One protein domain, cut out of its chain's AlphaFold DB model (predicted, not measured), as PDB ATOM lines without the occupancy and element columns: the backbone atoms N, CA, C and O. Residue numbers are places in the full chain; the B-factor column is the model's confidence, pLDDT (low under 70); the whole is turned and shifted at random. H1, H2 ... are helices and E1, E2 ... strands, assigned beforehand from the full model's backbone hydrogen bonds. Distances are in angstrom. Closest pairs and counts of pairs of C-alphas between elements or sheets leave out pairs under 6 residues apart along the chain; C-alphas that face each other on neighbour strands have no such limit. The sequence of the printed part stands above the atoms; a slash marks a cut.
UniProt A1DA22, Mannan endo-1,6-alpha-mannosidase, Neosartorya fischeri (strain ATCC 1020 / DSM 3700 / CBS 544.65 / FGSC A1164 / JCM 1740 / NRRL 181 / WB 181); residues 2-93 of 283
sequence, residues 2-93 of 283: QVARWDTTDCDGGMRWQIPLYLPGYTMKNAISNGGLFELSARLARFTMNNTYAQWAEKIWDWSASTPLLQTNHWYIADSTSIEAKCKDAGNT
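AT A GLANCE: This is residues 2 to 93 of the 283 residues of the protein "Mannan endo-1,6-alpha-mannosidase" of Neosartorya fischeri (strain ATCC 1020 / DSM 3700 / CBS 544.65 / FGSC A1164 / JCM 1740 / NRRL 181 / WB 181) (UniProt A1DA22). A helical hairpin, H2 and H3 side by side and running opposite ways, has a very small sheet of two strands, E1 and E2, at the end where H2 begins and H3 ends. Much of the rest is long loop: residues 6 to 27 lie between the short helix H1, close to H2, and E1, while residues 67 to 79 lead out from the end of H3 and fold back to E2, with a short antiparallel pairing of residues 70 to 71 with 76 to 77. The longest distance reaches from the turn between H2 and H3, at Met 49, to Glu 84, just past E2. The printed part has 92 residues with three named helices and two named strands, in the order H1, E1, H2, H3, E2; the sheet has the order E1, E2 and is antiparallel, and the class is mostly helix, though under half of the residues, 44 of 92, are in named elements. The whole is compact, with a radius of gyration of the C-alphas of 13.0 A, and spans 38 by 34 by 21 A.

IN THESE COORDINATES: E1 is residues 28 to 30, 6.2 A from first to last C-alpha, and begins at C-alpha 28 at (171.008, 117.871, 243.440). E2 is residues 80 to 82, 7.0 A long in the same measure, and ends at C-alpha 82 at (167.786, 115.617, 241.187). H2, the longest helix, is residues 31 to 48 and measures 25.1 A from first to last C-alpha; C-alpha 48 stands at (183.406, 143.275, 229.114). H3 is residues 51 to 66 and measures 22.4 A. H1 is residues 2 to 5, 5.8 A from first to last C-alpha, and begins at C-alpha 2 at (183.140, 127.928, 236.693).

HOW THE PARTS SIT: E1 and E2 are antiparallel neighbours, with 152 degrees between their N-to-C directions. The C-alphas of Met 28 and Ser 82 face each other at 4.5 A, and those of Asn 30 and Ser 80 at 4.0 A. Across the pair, N 29 and O 81 are within hydrogen-bond range at 2.8 A, and so are N 81 and O 29 at 2.8 A. E1 is joined to H2 by a tight link with 0 residues between them. The closest C-alphas of H2 and E2 are those of Ala 31 and Ser 80, 6.0 A apart. H2 and H3 form a helical hairpin over a tight link of 2 residues. They touch, with 22 pairs of C-alphas within 8 A; the closest C-alphas are those of Ala 45 and Tyr 53, 4.8 A apart. Their lines stand at a shallow tilt of 24 degrees, opposite ways. H1 and H2 are close but not clearly touching, the closest C-alphas being those of Gln 2 and Leu 37, 7.1 A apart. H1 and H3 are only just apart, with their closest C-alphas 8.1 A from each other. H1 is apart from E2, and E1 is apart from H3. In H2 and H3 every pair of O i and N i+4 is within hydrogen-bond range; H1, with four residues, is too short for such a pair, but its one pair of O i and N i+3 is within range.

THE WHOLE: The two C-alphas farthest apart are those of Met 49 and Glu 84, 38.2 A, and the first and last printed C-alphas, of Gln 2 and Thr 93, are 26.4 A apart. The printed part runs from residue 2 to 93 and has no cut. The links H1 to E1, 22 residues, and H3 to E2, 13 residues, are long. The mean pLDDT of the printed part is 96.2, and no printed residue is under 70.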
ATOM      1  N   GLN A   2     183.944 129.010 236.086       83.06
ATOM      2  CA  GLN A   2     183.140 127.928 236.693       83.06
ATOM      3  C   GLN A   2     182.461 126.994 235.671       83.06
ATOM      4  O   GLN A   2     182.109 125.871 236.007       83.06
ATOM      5  N   VAL A   3     182.358 127.420 234.407       90.19
ATOM      6  CA  VAL A   3     181.786 126.659 233.283       90.19
ATOM      7  C   VAL A   3     182.421 125.283 233.044       90.19
ATOM      8  O   VAL A   3     181.769 124.419 232.473       90.19
ATOM      9  N   ALA A   4     183.655 125.042 233.507       90.06
ATOM     10  CA  ALA A   4     184.284 123.716 233.454       90.06
ATOM     11  C   ALA A   4     183.559 122.666 234.321       90.06
ATOM     12  O   ALA A   4     183.730 121.471 234.116       90.06
ATOM     13  N   ARG A   5     182.744 123.112 235.284       91.88
ATOM     14  CA  ARG A   5     181.916 122.266 236.156       91.88
ATOM     15  C   ARG A   5     180.485 122.095 235.636       91.88
ATOM     16  O   ARG A   5     179.662 121.496 236.323       91.88
ATOM     17  N   TRP A   6     180.180 122.625 234.448       95.75
ATOM     18  CA  TRP A   6     178.898 122.408 233.788       95.75
ATOM     19  C   TRP A   6     178.763 120.935 233.408       95.75
ATOM     20  O   TRP A   6     179.454 120.446 232.515       95.75
ATOM     21  N   ASP A   7     177.879 120.225 234.096       94.75
ATOM     22  CA  ASP A   7     177.755 118.781 233.962       94.75
ATOM     23  C   ASP A   7     176.802 118.413 232.821       94.75
ATOM     24  O   ASP A   7     175.593 118.577 232.943       94.75
ATOM     25  N   THR A   8     177.355 117.891 231.724       95.00
ATOM     26  CA  THR A   8     176.599 117.395 230.563       95.00
ATOM     27  C   THR A   8     176.297 115.898 230.620       95.00
ATOM     28  O   THR A   8     175.704 115.379 229.681       95.00
ATOM     29  N   THR A   9     176.755 115.186 231.653       94.69
ATOM     30  CA  THR A   9     176.542 113.735 231.781       94.69
ATOM     31  C   THR A   9     175.163 113.415 232.336       94.69
ATOM     32  O   THR A   9     174.492 112.527 231.816       94.69
ATOM     33  N   ASP A  10     174.710 114.192 233.317       94.56
ATOM     34  CA  ASP A  10     173.375 114.076 233.887       94.56
ATOM     35  C   ASP A  10     172.527 115.297 233.521       94.56
ATOM     36  O   ASP A  10     172.937 116.444 233.714       94.56
ATOM     37  N   CYS A  11     171.308 115.052 233.038       95.56
ATOM     38  CA  CYS A  11     170.324 116.088 232.703       95.56
ATOM     39  C   CYS A  11     170.759 117.087 231.614       95.56
ATOM     40  O   CYS A  11     170.313 118.234 231.631       95.56
ATOM     41  N   ASP A  12     171.635 116.665 230.694       95.81
ATOM     42  CA  ASP A  12     172.082 117.429 229.516       95.81
ATOM     43  C   ASP A  12     172.686 118.819 229.829       95.81
ATOM     44  O   ASP A  12     172.824 119.681 228.958       95.81
ATOM     45  N   GLY A  13     173.086 119.054 231.079       96.88
ATOM     46  CA  GLY A  13     173.610 120.330 231.548       96.88
ATOM     47  C   GLY A  13     173.327 120.590 233.023       96.88
ATOM     48  O   GLY A  13     172.755 119.763 233.732       96.88
ATOM     49  N   GLY A  14     173.705 121.780 233.478       97.31
ATOM     50  CA  GLY A  14     173.418 122.286 234.809       97.31
ATOM     51  C   GLY A  14     174.530 122.041 235.814       97.31
ATOM     52  O   GLY A  14     175.170 120.988 235.840       97.31
ATOM     53  N   MET A  15     174.716 123.025 236.683       96.81
ATOM     54  CA  MET A  15     175.578 122.958 237.853       96.81
ATOM     55  C   MET A  15     174.897 122.160 238.964       96.81
ATOM     56  O   MET A  15     173.701 122.321 239.229       96.81
ATOM     57  N   ARG A  16     175.686 121.332 239.642       96.75
ATOM     58  CA  ARG A  16     175.299 120.675 240.895       96.75
ATOM     59  C   ARG A  16     175.396 121.653 242.059       96.75
ATOM     60  O   ARG A  16     176.086 122.671 241.968       96.75
ATOM     61  N   TRP A  17     174.714 121.345 243.160       96.56
ATOM     62  CA  TRP A  17     174.817 122.158 244.370       96.56
ATOM     63  C   TRP A  17     176.217 122.076 244.983       96.56
ATOM     64  O   TRP A  17     176.828 123.104 245.262       96.56
ATOM     65  N   GLN A  18     176.742 120.859 245.138       94.88
ATOM     66  CA  GLN A  18     178.069 120.622 245.704       94.88
ATOM     67  C   GLN A  18     179.127 120.434 244.615       94.88
ATOM     68  O   GLN A  18     178.856 119.855 243.563       94.88
ATOM     69  N   ILE A  19     180.356 120.878 244.896       90.12
ATOM     70  CA  ILE A  19     181.522 120.605 244.042       90.12
ATOM     71  C   ILE A  19     182.094 119.203 244.328       90.12
ATOM     72  O   ILE A  19     182.264 118.439 243.378       90.12
ATOM     73  N   PRO A  20     182.383 118.816 245.588       89.62
ATOM     74  CA  PRO A  20     182.910 117.488 245.884       89.62
ATOM     75  C   PRO A  20     181.811 116.419 245.846       89.62
ATOM     76  O   PRO A  20     180.763 116.566 246.473       89.62
ATOM     77  N   LEU A  21     182.107 115.303 245.177       89.69
ATOM     78  CA  LEU A  21     181.216 114.147 244.993       89.69
ATOM     79  C   LEU A  21     180.671 113.547 246.300       89.69
ATOM     80  O   LEU A  21     179.590 112.971 246.310       89.69
ATOM     81  N   TYR A  22     181.428 113.651 247.393       88.31
ATOM     82  CA  TYR A  22     181.095 113.031 248.677       88.31
ATOM     83  C   TYR A  22     180.222 113.908 249.586       88.31
ATOM     84  O   TYR A  22     179.808 113.442 250.648       88.31
ATOM     85  N   LEU A  23     179.960 115.170 249.224       91.38
ATOM     86  CA  LEU A  23     179.123 116.043 250.044       91.38
ATOM     87  C   LEU A  23     177.629 115.773 249.798       91.38
ATOM     88  O   LEU A  23     177.210 115.611 248.645       91.38
ATOM     89  N   PRO A  24     176.800 115.777 250.862       91.69
ATOM     90  CA  PRO A  24     175.352 115.703 250.720       91.69
ATOM     91  C   PRO A  24     174.832 116.778 249.764       91.69
ATOM     92  O   PRO A  24     175.139 117.960 249.910       91.69
ATOM     93  N   GLY A  25     174.042 116.354 248.775       92.56
ATOM     94  CA  GLY A  25     173.474 117.247 247.767       92.56
ATOM     95  C   GLY A  25     174.286 117.386 246.477       92.56
ATOM     96  O   GLY A  25     173.880 118.138 245.597       92.56
ATOM     97  N   TYR A  26     175.378 116.635 246.294       94.00
ATOM     98  CA  TYR A  26     176.051 116.540 244.989       94.00
ATOM     99  C   TYR A  26     175.118 116.056 243.866       94.00
ATOM    100  O   TYR A  26     175.265 116.431 242.701       94.00
ATOM    101  N   THR A  27     174.136 115.224 244.195       96.06
ATOM    102  CA  THR A  27     173.167 114.711 243.223       96.06
ATOM    103  C   THR A  27     172.019 115.683 242.931       96.06
ATOM    104  O   THR A  27     171.241 115.488 241.999       96.06
ATOM    105  N   MET A  28     171.964 116.798 243.660       97.31
ATOM    106  CA  MET A  28     171.008 117.871 243.440       97.31
ATOM    107  C   MET A  28     171.573 118.911 242.469       97.31
ATOM    108  O   MET A  28     172.705 119.380 242.618       97.31
ATOM    109  N   LYS A  29     170.748 119.337 241.514       98.19
ATOM    110  CA  LYS A  29     170.941 120.565 240.737       98.19
ATOM    111  C   LYS A  29     169.895 121.567 241.205       98.19
ATOM    112  O   LYS A  29     168.710 121.256 241.218       98.19
ATOM    113  N   ASN A  30     170.314 122.751 241.635       97.94
ATOM    114  CA  ASN A  30     169.400 123.747 242.190       97.94
ATOM    115  C   ASN A  30     169.427 125.057 241.409       97.94
ATOM    116  O   ASN A  30     170.365 125.348 240.655       97.94
ATOM    117  N   ALA A  31     168.360 125.836 241.572       98.38
ATOM    118  CA  ALA A  31     168.203 127.112 240.905       98.38
ATOM    119  C   ALA A  31     169.345 128.058 241.268       98.38
ATOM    120  O   ALA A  31     169.890 128.678 240.359       98.38
ATOM    121  N   ILE A  32     169.773 128.113 242.534       97.88
ATOM    122  CA  ILE A  32     170.797 129.071 242.959       97.88
ATOM    123  C   ILE A  32     172.199 128.777 242.414       97.88
ATOM    124  O   ILE A  32     172.872 129.714 241.997       97.88
ATOM    125  N   SER A  33     172.659 127.520 242.332       97.69
ATOM    126  CA  SER A  33     173.985 127.232 241.753       97.69
ATOM    127  C   SER A  33     174.041 127.607 240.273       97.69
ATOM    128  O   SER A  33     175.044 128.134 239.789       97.69
ATOM    129  N   ASN A  34     172.945 127.370 239.550       98.44
ATOM    130  CA  ASN A  34     172.820 127.747 238.143       98.44
ATOM    131  C   ASN A  34     172.614 129.258 237.979       98.44
ATOM    132  O   ASN A  34     173.241 129.869 237.118       98.44
ATOM    133  N   GLY A  35     171.825 129.873 238.858       98.00
ATOM    134  CA  GLY A  35     171.612 131.314 238.939       98.00
ATOM    135  C   GLY A  35     172.902 132.077 239.228       98.00
ATOM    136  O   GLY A  35     173.166 133.075 238.578       98.00
ATOM    137  N   GLY A  36     173.770 131.571 240.108       97.44
ATOM    138  CA  GLY A  36     175.078 132.174 240.376       97.44
ATOM    139  C   GLY A  36     176.023 132.116 239.170       97.44
ATOM    140  O   GLY A  36     176.751 133.072 238.896       97.44
ATOM    141  N   LEU A  37     175.995 131.027 238.390       97.88
ATOM    142  CA  LEU A  37     176.732 130.978 237.123       97.88
ATOM    143  C   LEU A  37     176.121 131.923 236.078       97.88
ATOM    144  O   LEU A  37     176.865 132.564 235.328       97.88
ATOM    145  N   PHE A  38     174.790 132.025 236.033       98.62
ATOM    146  CA  PHE A  38     174.082 132.969 235.174       98.62
ATOM    147  C   PHE A  38     174.445 134.414 235.538       98.62
ATOM    148  O   PHE A  38     174.758 135.192 234.642       98.62
ATOM    149  N   GLU A  39     174.549 134.729 236.828       97.50
ATOM    150  CA  GLU A  39     174.955 136.038 237.342       97.50
ATOM    151  C   GLU A  39     176.349 136.436 236.892       97.50
ATOM    152  O   GLU A  39     176.550 137.513 236.328       97.50
ATOM    153  N   LEU A  40     177.324 135.542 237.047       96.88
ATOM    154  CA  LEU A  40     178.662 135.803 236.527       96.88
ATOM    155  C   LEU A  40     178.646 135.982 235.006       96.88
ATOM    156  O   LEU A  40     179.304 136.884 234.494       96.88
ATOM    157  N   SER A  41     177.886 135.158 234.286       97.75
ATOM    158  CA  SER A  41     177.832 135.191 232.821       97.75
ATOM    159  C   SER A  41     177.193 136.483 232.298       97.75
ATOM    160  O   SER A  41     177.802 137.189 231.500       97.75
ATOM    161  N   ALA A  42     176.010 136.861 232.779       98.38
ATOM    162  CA  ALA A  42     175.299 138.056 232.327       98.38
ATOM    163  C   ALA A  42     176.041 139.348 232.704       98.38
ATOM    164  O   ALA A  42     176.206 140.251 231.874       98.38
ATOM    165  N   ARG A  43     176.567 139.430 233.933       97.69
ATOM    166  CA  ARG A  43     177.328 140.602 234.389       97.69
ATOM    167  C   ARG A  43     178.651 140.739 233.658       97.69
ATOM    168  O   ARG A  43     178.996 141.862 233.294       97.69
ATOM    169  N   LEU A  44     179.378 139.644 233.411       96.25
ATOM    170  CA  LEU A  44     180.613 139.692 232.623       96.25
ATOM    171  C   LEU A  44     180.327 140.044 231.167       96.25
ATOM    172  O   LEU A  44     181.023 140.904 230.645       96.25
ATOM    173  N   ALA A  45     179.278 139.489 230.550       97.25
ATOM    174  CA  ALA A  45     178.864 139.862 229.195       97.25
ATOM    175  C   ALA A  45     178.651 141.372 229.074       97.25
ATOM    176  O   ALA A  45     179.242 142.020 228.214       97.25
ATOM    177  N   ARG A  46     177.872 141.953 229.994       97.12
ATOM    178  CA  ARG A  46     177.626 143.397 230.022       97.12
ATOM    179  C   ARG A  46     178.877 144.204 230.369       97.12
ATOM    180  O   ARG A  46     179.075 145.286 229.828       97.12
ATOM    181  N   PHE A  47     179.687 143.734 231.315       96.62
ATOM    182  CA  PHE A  47     180.864 144.472 231.764       96.62
ATOM    183  C   PHE A  47     181.935 144.526 230.673       96.62
ATOM    184  O   PHE A  47     182.408 145.614 230.369       96.62
ATOM    185  N   THR A  48     182.300 143.388 230.082       95.12
ATOM    186  CA  THR A  48     183.406 143.275 229.114       95.12
ATOM    187  C   THR A  48     182.971 143.437 227.661       95.12
ATOM    188  O   THR A  48     183.825 143.522 226.785       95.12
ATOM    189  N   MET A  49     181.662 143.450 227.384       94.06
ATOM    190  CA  MET A  49     181.094 143.369 226.032       94.06
ATOM    191  C   MET A  49     181.533 142.113 225.257       94.06
ATOM    192  O   MET A  49     181.514 142.084 224.026       94.06
ATOM    193  N   ASN A  50     181.937 141.052 225.965       93.81
ATOM    194  CA  ASN A  50     182.393 139.807 225.356       93.81
ATOM    195  C   ASN A  50     181.240 138.804 225.217       93.81
ATOM    196  O   ASN A  50     180.700 138.276 226.194       93.81
ATOM    197  N   ASN A  51     180.924 138.483 223.964       96.69
ATOM    198  CA  ASN A  51     179.805 137.622 223.601       96.69
ATOM    199  C   ASN A  51     179.923 136.174 224.104       96.69
ATOM    200  O   ASN A  51     178.915 135.481 224.206       96.69
ATOM    201  N   THR A  52     181.121 135.707 224.456       96.19
ATOM    202  CA  THR A  52     181.307 134.364 225.031       96.19
ATOM    203  C   THR A  52     180.520 134.212 226.331       96.19
ATOM    204  O   THR A  52     179.875 133.192 226.560       96.19
ATOM    205  N   TYR A  53     180.519 135.248 227.173       97.12
ATOM    206  CA  TYR A  53     179.749 135.248 228.413       97.12
ATOM    207  C   TYR A  53     178.241 135.291 228.148       97.12
ATOM    208  O   TYR A  53     177.481 134.593 228.815       97.12
ATOM    209  N   ALA A  54     177.814 136.042 227.129       98.19
ATOM    210  CA  ALA A  54     176.414 136.109 226.718       98.19
ATOM    211  C   ALA A  54     175.894 134.748 226.225       98.19
ATOM    212  O   ALA A  54     174.795 134.337 226.580       98.19
ATOM    213  N   GLN A  55     176.710 134.007 225.468       98.44
ATOM    214  CA  GLN A  55     176.378 132.649 225.026       98.44
ATOM    215  C   GLN A  55     176.216 131.681 226.203       98.44
ATOM    216  O   GLN A  55     175.324 130.835 226.182       98.44
ATOM    217  N   TRP A  56     177.045 131.807 227.243       98.31
ATOM    218  CA  TRP A  56     176.872 131.027 228.469       98.31
ATOM    219  C   TRP A  56     175.601 131.410 229.220       98.31
ATOM    220  O   TRP A  56     174.877 130.520 229.654       98.31
ATOM    221  N   ALA A  57     175.300 132.702 229.325       98.50
ATOM    222  CA  ALA A  57     174.062 133.186 229.923       98.50
ATOM    223  C   ALA A  57     172.812 132.608 229.230       98.50
ATOM    224  O   ALA A  57     171.945 132.069 229.915       98.50
ATOM    225  N   GLU A  58     172.752 132.630 227.892       98.62
ATOM    226  CA  GLU A  58     171.662 131.993 227.128       98.62
ATOM    227  C   GLU A  58     171.619 130.477 227.368       98.62
ATOM    228  O   GLU A  58     170.568 129.931 227.685       98.62
ATOM    229  N   LYS A  59     172.771 129.793 227.318       98.56
ATOM    230  CA  LYS A  59     172.847 128.343 227.552       98.56
ATOM    231  C   LYS A  59     172.313 127.938 228.928       98.56
ATOM    232  O   LYS A  59     171.645 126.913 229.046       98.56
ATOM    233  N   ILE A  60     172.630 128.708 229.967       98.56
ATOM    234  CA  ILE A  60     172.168 128.439 231.334       98.56
ATOM    235  C   ILE A  60     170.668 128.690 231.438       98.56
ATOM    236  O   ILE A  60     169.961 127.856 231.996       98.56
ATOM    237  N   TRP A  61     170.182 129.799 230.869       98.69
ATOM    238  CA  TRP A  61     168.754 130.096 230.814       98.69
ATOM    239  C   TRP A  61     167.972 128.970 230.129       98.69
ATOM    240  O   TRP A  61     167.018 128.445 230.704       98.69
ATOM    241  N   ASP A  62     168.394 128.580 228.927       98.62
ATOM    242  CA  ASP A  62     167.731 127.556 228.120       98.62
ATOM    243  C   ASP A  62     167.740 126.198 228.822       98.62
ATOM    244  O   ASP A  62     166.722 125.505 228.849       98.62
ATOM    245  N   TRP A  63     168.861 125.832 229.453       98.56
ATOM    246  CA  TRP A  63     168.925 124.616 230.255       98.56
ATOM    247  C   TRP A  63     167.957 124.675 231.436       98.56
ATOM    248  O   TRP A  63     167.140 123.765 231.584       98.56
ATOM    249  N   SER A  64     167.973 125.748 232.233       98.50
ATOM    250  CA  SER A  64     167.055 125.891 233.366       98.50
ATOM    251  C   SER A  64     165.600 125.784 232.909       98.50
ATOM    252  O   SER A  64     164.832 125.053 233.533       98.50
ATOM    253  N   ALA A  65     165.243 126.429 231.790       98.31
ATOM    254  CA  ALA A  65     163.903 126.399 231.195       98.31
ATOM    255  C   ALA A  65     163.506 125.032 230.601       98.31
ATOM    256  O   ALA A  65     162.321 124.753 230.422       98.31
ATOM    257  N   SER A  66     164.479 124.172 230.286       97.56
ATOM    258  CA  SER A  66     164.242 122.794 229.827       97.56
ATOM    259  C   SER A  66     163.981 121.802 230.970       97.56
ATOM    260  O   SER A  66     163.553 120.666 230.737       97.56
ATOM    261  N   THR A  67     164.224 122.227 232.212       97.81
ATOM    262  CA  THR A  67     164.026 121.437 233.433       97.81
ATOM    263  C   THR A  67     162.862 121.991 234.261       97.81
ATOM    264  O   THR A  67     162.408 123.109 234.025       97.81
ATOM    265  N   PRO A  68     162.389 121.266 235.290       97.38
ATOM    266  CA  PRO A  68     161.404 121.797 236.231       97.38
ATOM    267  C   PRO A  68     161.872 123.014 237.049       97.38
ATOM    268  O   PRO A  68     161.039 123.625 237.722       97.38
ATOM    269  N   LEU A  69     163.169 123.369 237.011       97.69
ATOM    270  CA  LEU A  69     163.723 124.505 237.756       97.69
ATOM    271  C   LEU A  69     163.138 125.841 237.311       97.69
ATOM    272  O   LEU A  69     162.827 126.655 238.172       97.69
ATOM    273  N   LEU A  70     162.976 126.079 236.008       98.31
ATOM    274  CA  LEU A  70     162.392 127.313 235.481       98.31
ATOM    275  C   LEU A  70     161.209 126.980 234.573       98.31
ATOM    276  O   LEU A  70     161.366 126.528 233.445       98.31
ATOM    277  N   GLN A  71     160.004 127.253 235.055       97.62
ATOM    278  CA  GLN A  71     158.767 126.977 234.336       97.62
ATOM    279  C   GLN A  71     158.265 128.282 233.708       97.62
ATOM    280  O   GLN A  71     157.653 129.125 234.362       97.62
ATOM    281  N   THR A  72     158.575 128.495 232.429       97.44
ATOM    282  CA  THR A  72     158.330 129.772 231.726       97.44
ATOM    283  C   THR A  72     156.860 130.024 231.383       97.44
ATOM    284  O   THR A  72     156.459 131.168 231.210       97.44
ATOM    285  N   ASN A  73     156.022 128.987 231.355       96.25
ATOM    286  CA  ASN A  73     154.576 129.092 231.118       96.25
ATOM    287  C   ASN A  73     153.826 129.875 232.210       96.25
ATOM    288  O   ASN A  73     152.765 130.437 231.947       96.25
ATOM    289  N   HIS A  74     154.355 129.892 233.432       95.69
ATOM    290  CA  HIS A  74     153.789 130.624 234.570       95.69
ATOM    291  C   HIS A  74     154.852 131.346 235.416       95.69
ATOM    292  O   HIS A  74     154.560 131.790 236.521       95.69
ATOM    293  N   TRP A  75     156.068 131.489 234.877       98.19
ATOM    294  CA  TRP A  75     157.200 132.200 235.481       98.19
ATOM    295  C   TRP A  75     157.515 131.760 236.910       98.19
ATOM    296  O   TRP A  75     157.656 132.584 237.809       98.19
ATOM    297  N   TYR A  76     157.615 130.453 237.112       98.12
ATOM    298  CA  TYR A  76     157.874 129.847 238.412       98.12
ATOM    299  C   TYR A  76     159.300 129.307 238.473       98.12
ATOM    300  O   TYR A  76     159.765 128.684 237.514       98.12
ATOM    301  N   ILE A  77     159.984 129.525 239.598       98.38
ATOM    302  CA  ILE A  77     161.317 128.973 239.852       98.38
ATOM    303  C   ILE A  77     161.240 127.962 240.995       98.38
ATOM    304  O   ILE A  77     161.010 128.324 242.151       98.38
ATOM    305  N   ALA A  78     161.433 126.685 240.667       98.38
ATOM    306  CA  ALA A  78     161.599 125.635 241.663       98.38
ATOM    307  C   ALA A  78     162.999 125.722 242.281       98.38
ATOM    308  O   ALA A  78     163.959 126.146 241.638       98.38
ATOM    309  N   ASP A  79     163.126 125.303 243.532       98.25
ATOM    310  CA  ASP A  79     164.388 125.344 244.255       98.25
ATOM    311  C   ASP A  79     165.413 124.370 243.672       98.25
ATOM    312  O   ASP A  79     166.568 124.725 243.444       98.25
ATOM    313  N   SER A  80     164.988 123.138 243.407       97.88
ATOM    314  CA  SER A  80     165.896 122.036 243.112       97.88
ATOM    315  C   SER A  80     165.278 120.959 242.229       97.88
ATOM    316  O   SER A  80     164.063 120.856 242.091       97.88
ATOM    317  N   THR A  81     166.144 120.162 241.616       97.94
ATOM    318  CA  THR A  81     165.850 118.936 240.873       97.94
ATOM    319  C   THR A  81     166.999 117.948 241.115       97.94
ATOM    320  O   THR A  81     168.084 118.353 241.548       97.94
ATOM    321  N   SER A  82     166.796 116.657 240.879       97.06
ATOM    322  CA  SER A  82     167.786 115.617 241.187       97.06
ATOM    323  C   SER A  82     168.193 114.810 239.959       97.06
ATOM    324  O   SER A  82     167.394 114.551 239.052       97.06
ATOM    325  N   ILE A  83     169.453 114.376 239.920       97.12
ATOM    326  CA  ILE A  83     169.934 113.520 238.830       97.12
ATOM    327  C   ILE A  83     169.319 112.116 238.899       97.12
ATOM    328  O   ILE A  83     169.089 111.495 237.863       97.12
ATOM    329  N   GLU A  84     168.959 111.635 240.090       96.00
ATOM    330  CA  GLU A  84     168.307 110.340 240.301       96.00
ATOM    331  C   GLU A  84     166.928 110.294 239.642       96.00
ATOM    332  O   GLU A  84     166.557 109.290 239.031       96.00
ATOM    333  N   ALA A  85     166.189 111.404 239.700       96.62
ATOM    334  CA  ALA A  85     164.920 111.568 239.004       96.62
ATOM    335  C   ALA A  85     165.086 112.031 237.546       96.62
ATOM    336  O   ALA A  85     164.101 112.409 236.907       96.62
ATOM    337  N   LYS A  86     166.310 112.016 236.996       96.06
ATOM    338  CA  LYS A  86     166.639 112.506 235.643       96.06
ATOM    339  C   LYS A  86     166.189 113.953 235.414       96.06
ATOM    340  O   LYS A  86     165.694 114.298 234.338       96.06
ATOM    341  N   CYS A  87     166.304 114.766 236.457       96.62
ATOM    342  CA  CYS A  87     165.834 116.140 236.538       96.62
ATOM    343  C   CYS A  87     164.372 116.323 236.105       96.62
ATOM    344  O   CYS A  87     164.039 117.219 235.325       96.62
ATOM    345  N   LYS A  88     163.496 115.409 236.539       96.50
ATOM    346  CA  LYS A  88     162.041 115.473 236.315       96.50
ATOM    347  C   LYS A  88     161.249 115.775 237.584       96.50
ATOM    348  O   LYS A  88     160.053 116.036 237.492       96.50
ATOM    349  N   ASP A  89     161.896 115.743 238.742       97.19
ATOM    350  CA  ASP A  89     161.344 116.189 240.015       97.19
ATOM    351  C   ASP A  89     161.610 117.683 240.250       97.19
ATOM    352  O   ASP A  89     162.434 118.304 239.575       97.19
ATOM    353  N   ALA A  90     160.887 118.259 241.209       97.38
ATOM    354  CA  ALA A  90     161.013 119.659 241.582       97.38
ATOM    355  C   ALA A  90     160.845 119.847 243.097       97.38
ATOM    356  O   ALA A  90     159.843 119.427 243.682       97.38
ATOM    357  N   GLY A  91     161.806 120.528 243.720       97.12
ATOM    358  CA  GLY A  91     161.669 121.112 245.048       97.12
ATOM    359  C   GLY A  91     160.834 122.387 244.958       97.12
ATOM    360  O   GLY A  91     161.318 123.420 244.514       97.12
ATOM    361  N   ASN A  92     159.569 122.324 245.365       95.38
ATOM    362  CA  ASN A  92     158.604 123.407 245.126       95.38
ATOM    363  C   ASN A  92     158.544 124.468 246.238       95.38
ATOM    364  O   ASN A  92     157.702 125.366 246.193       95.38
ATOM    365  N   THR A  93     159.424 124.403 247.239       97.06
ATOM    366  CA  THR A  93     159.543 125.492 248.216       97.06
ATOM    367  C   THR A  93     160.036 126.750 247.510       97.06
ATOM    368  O   THR A  93     160.965 126.701 246.710       97.06
TER     369      THR A  93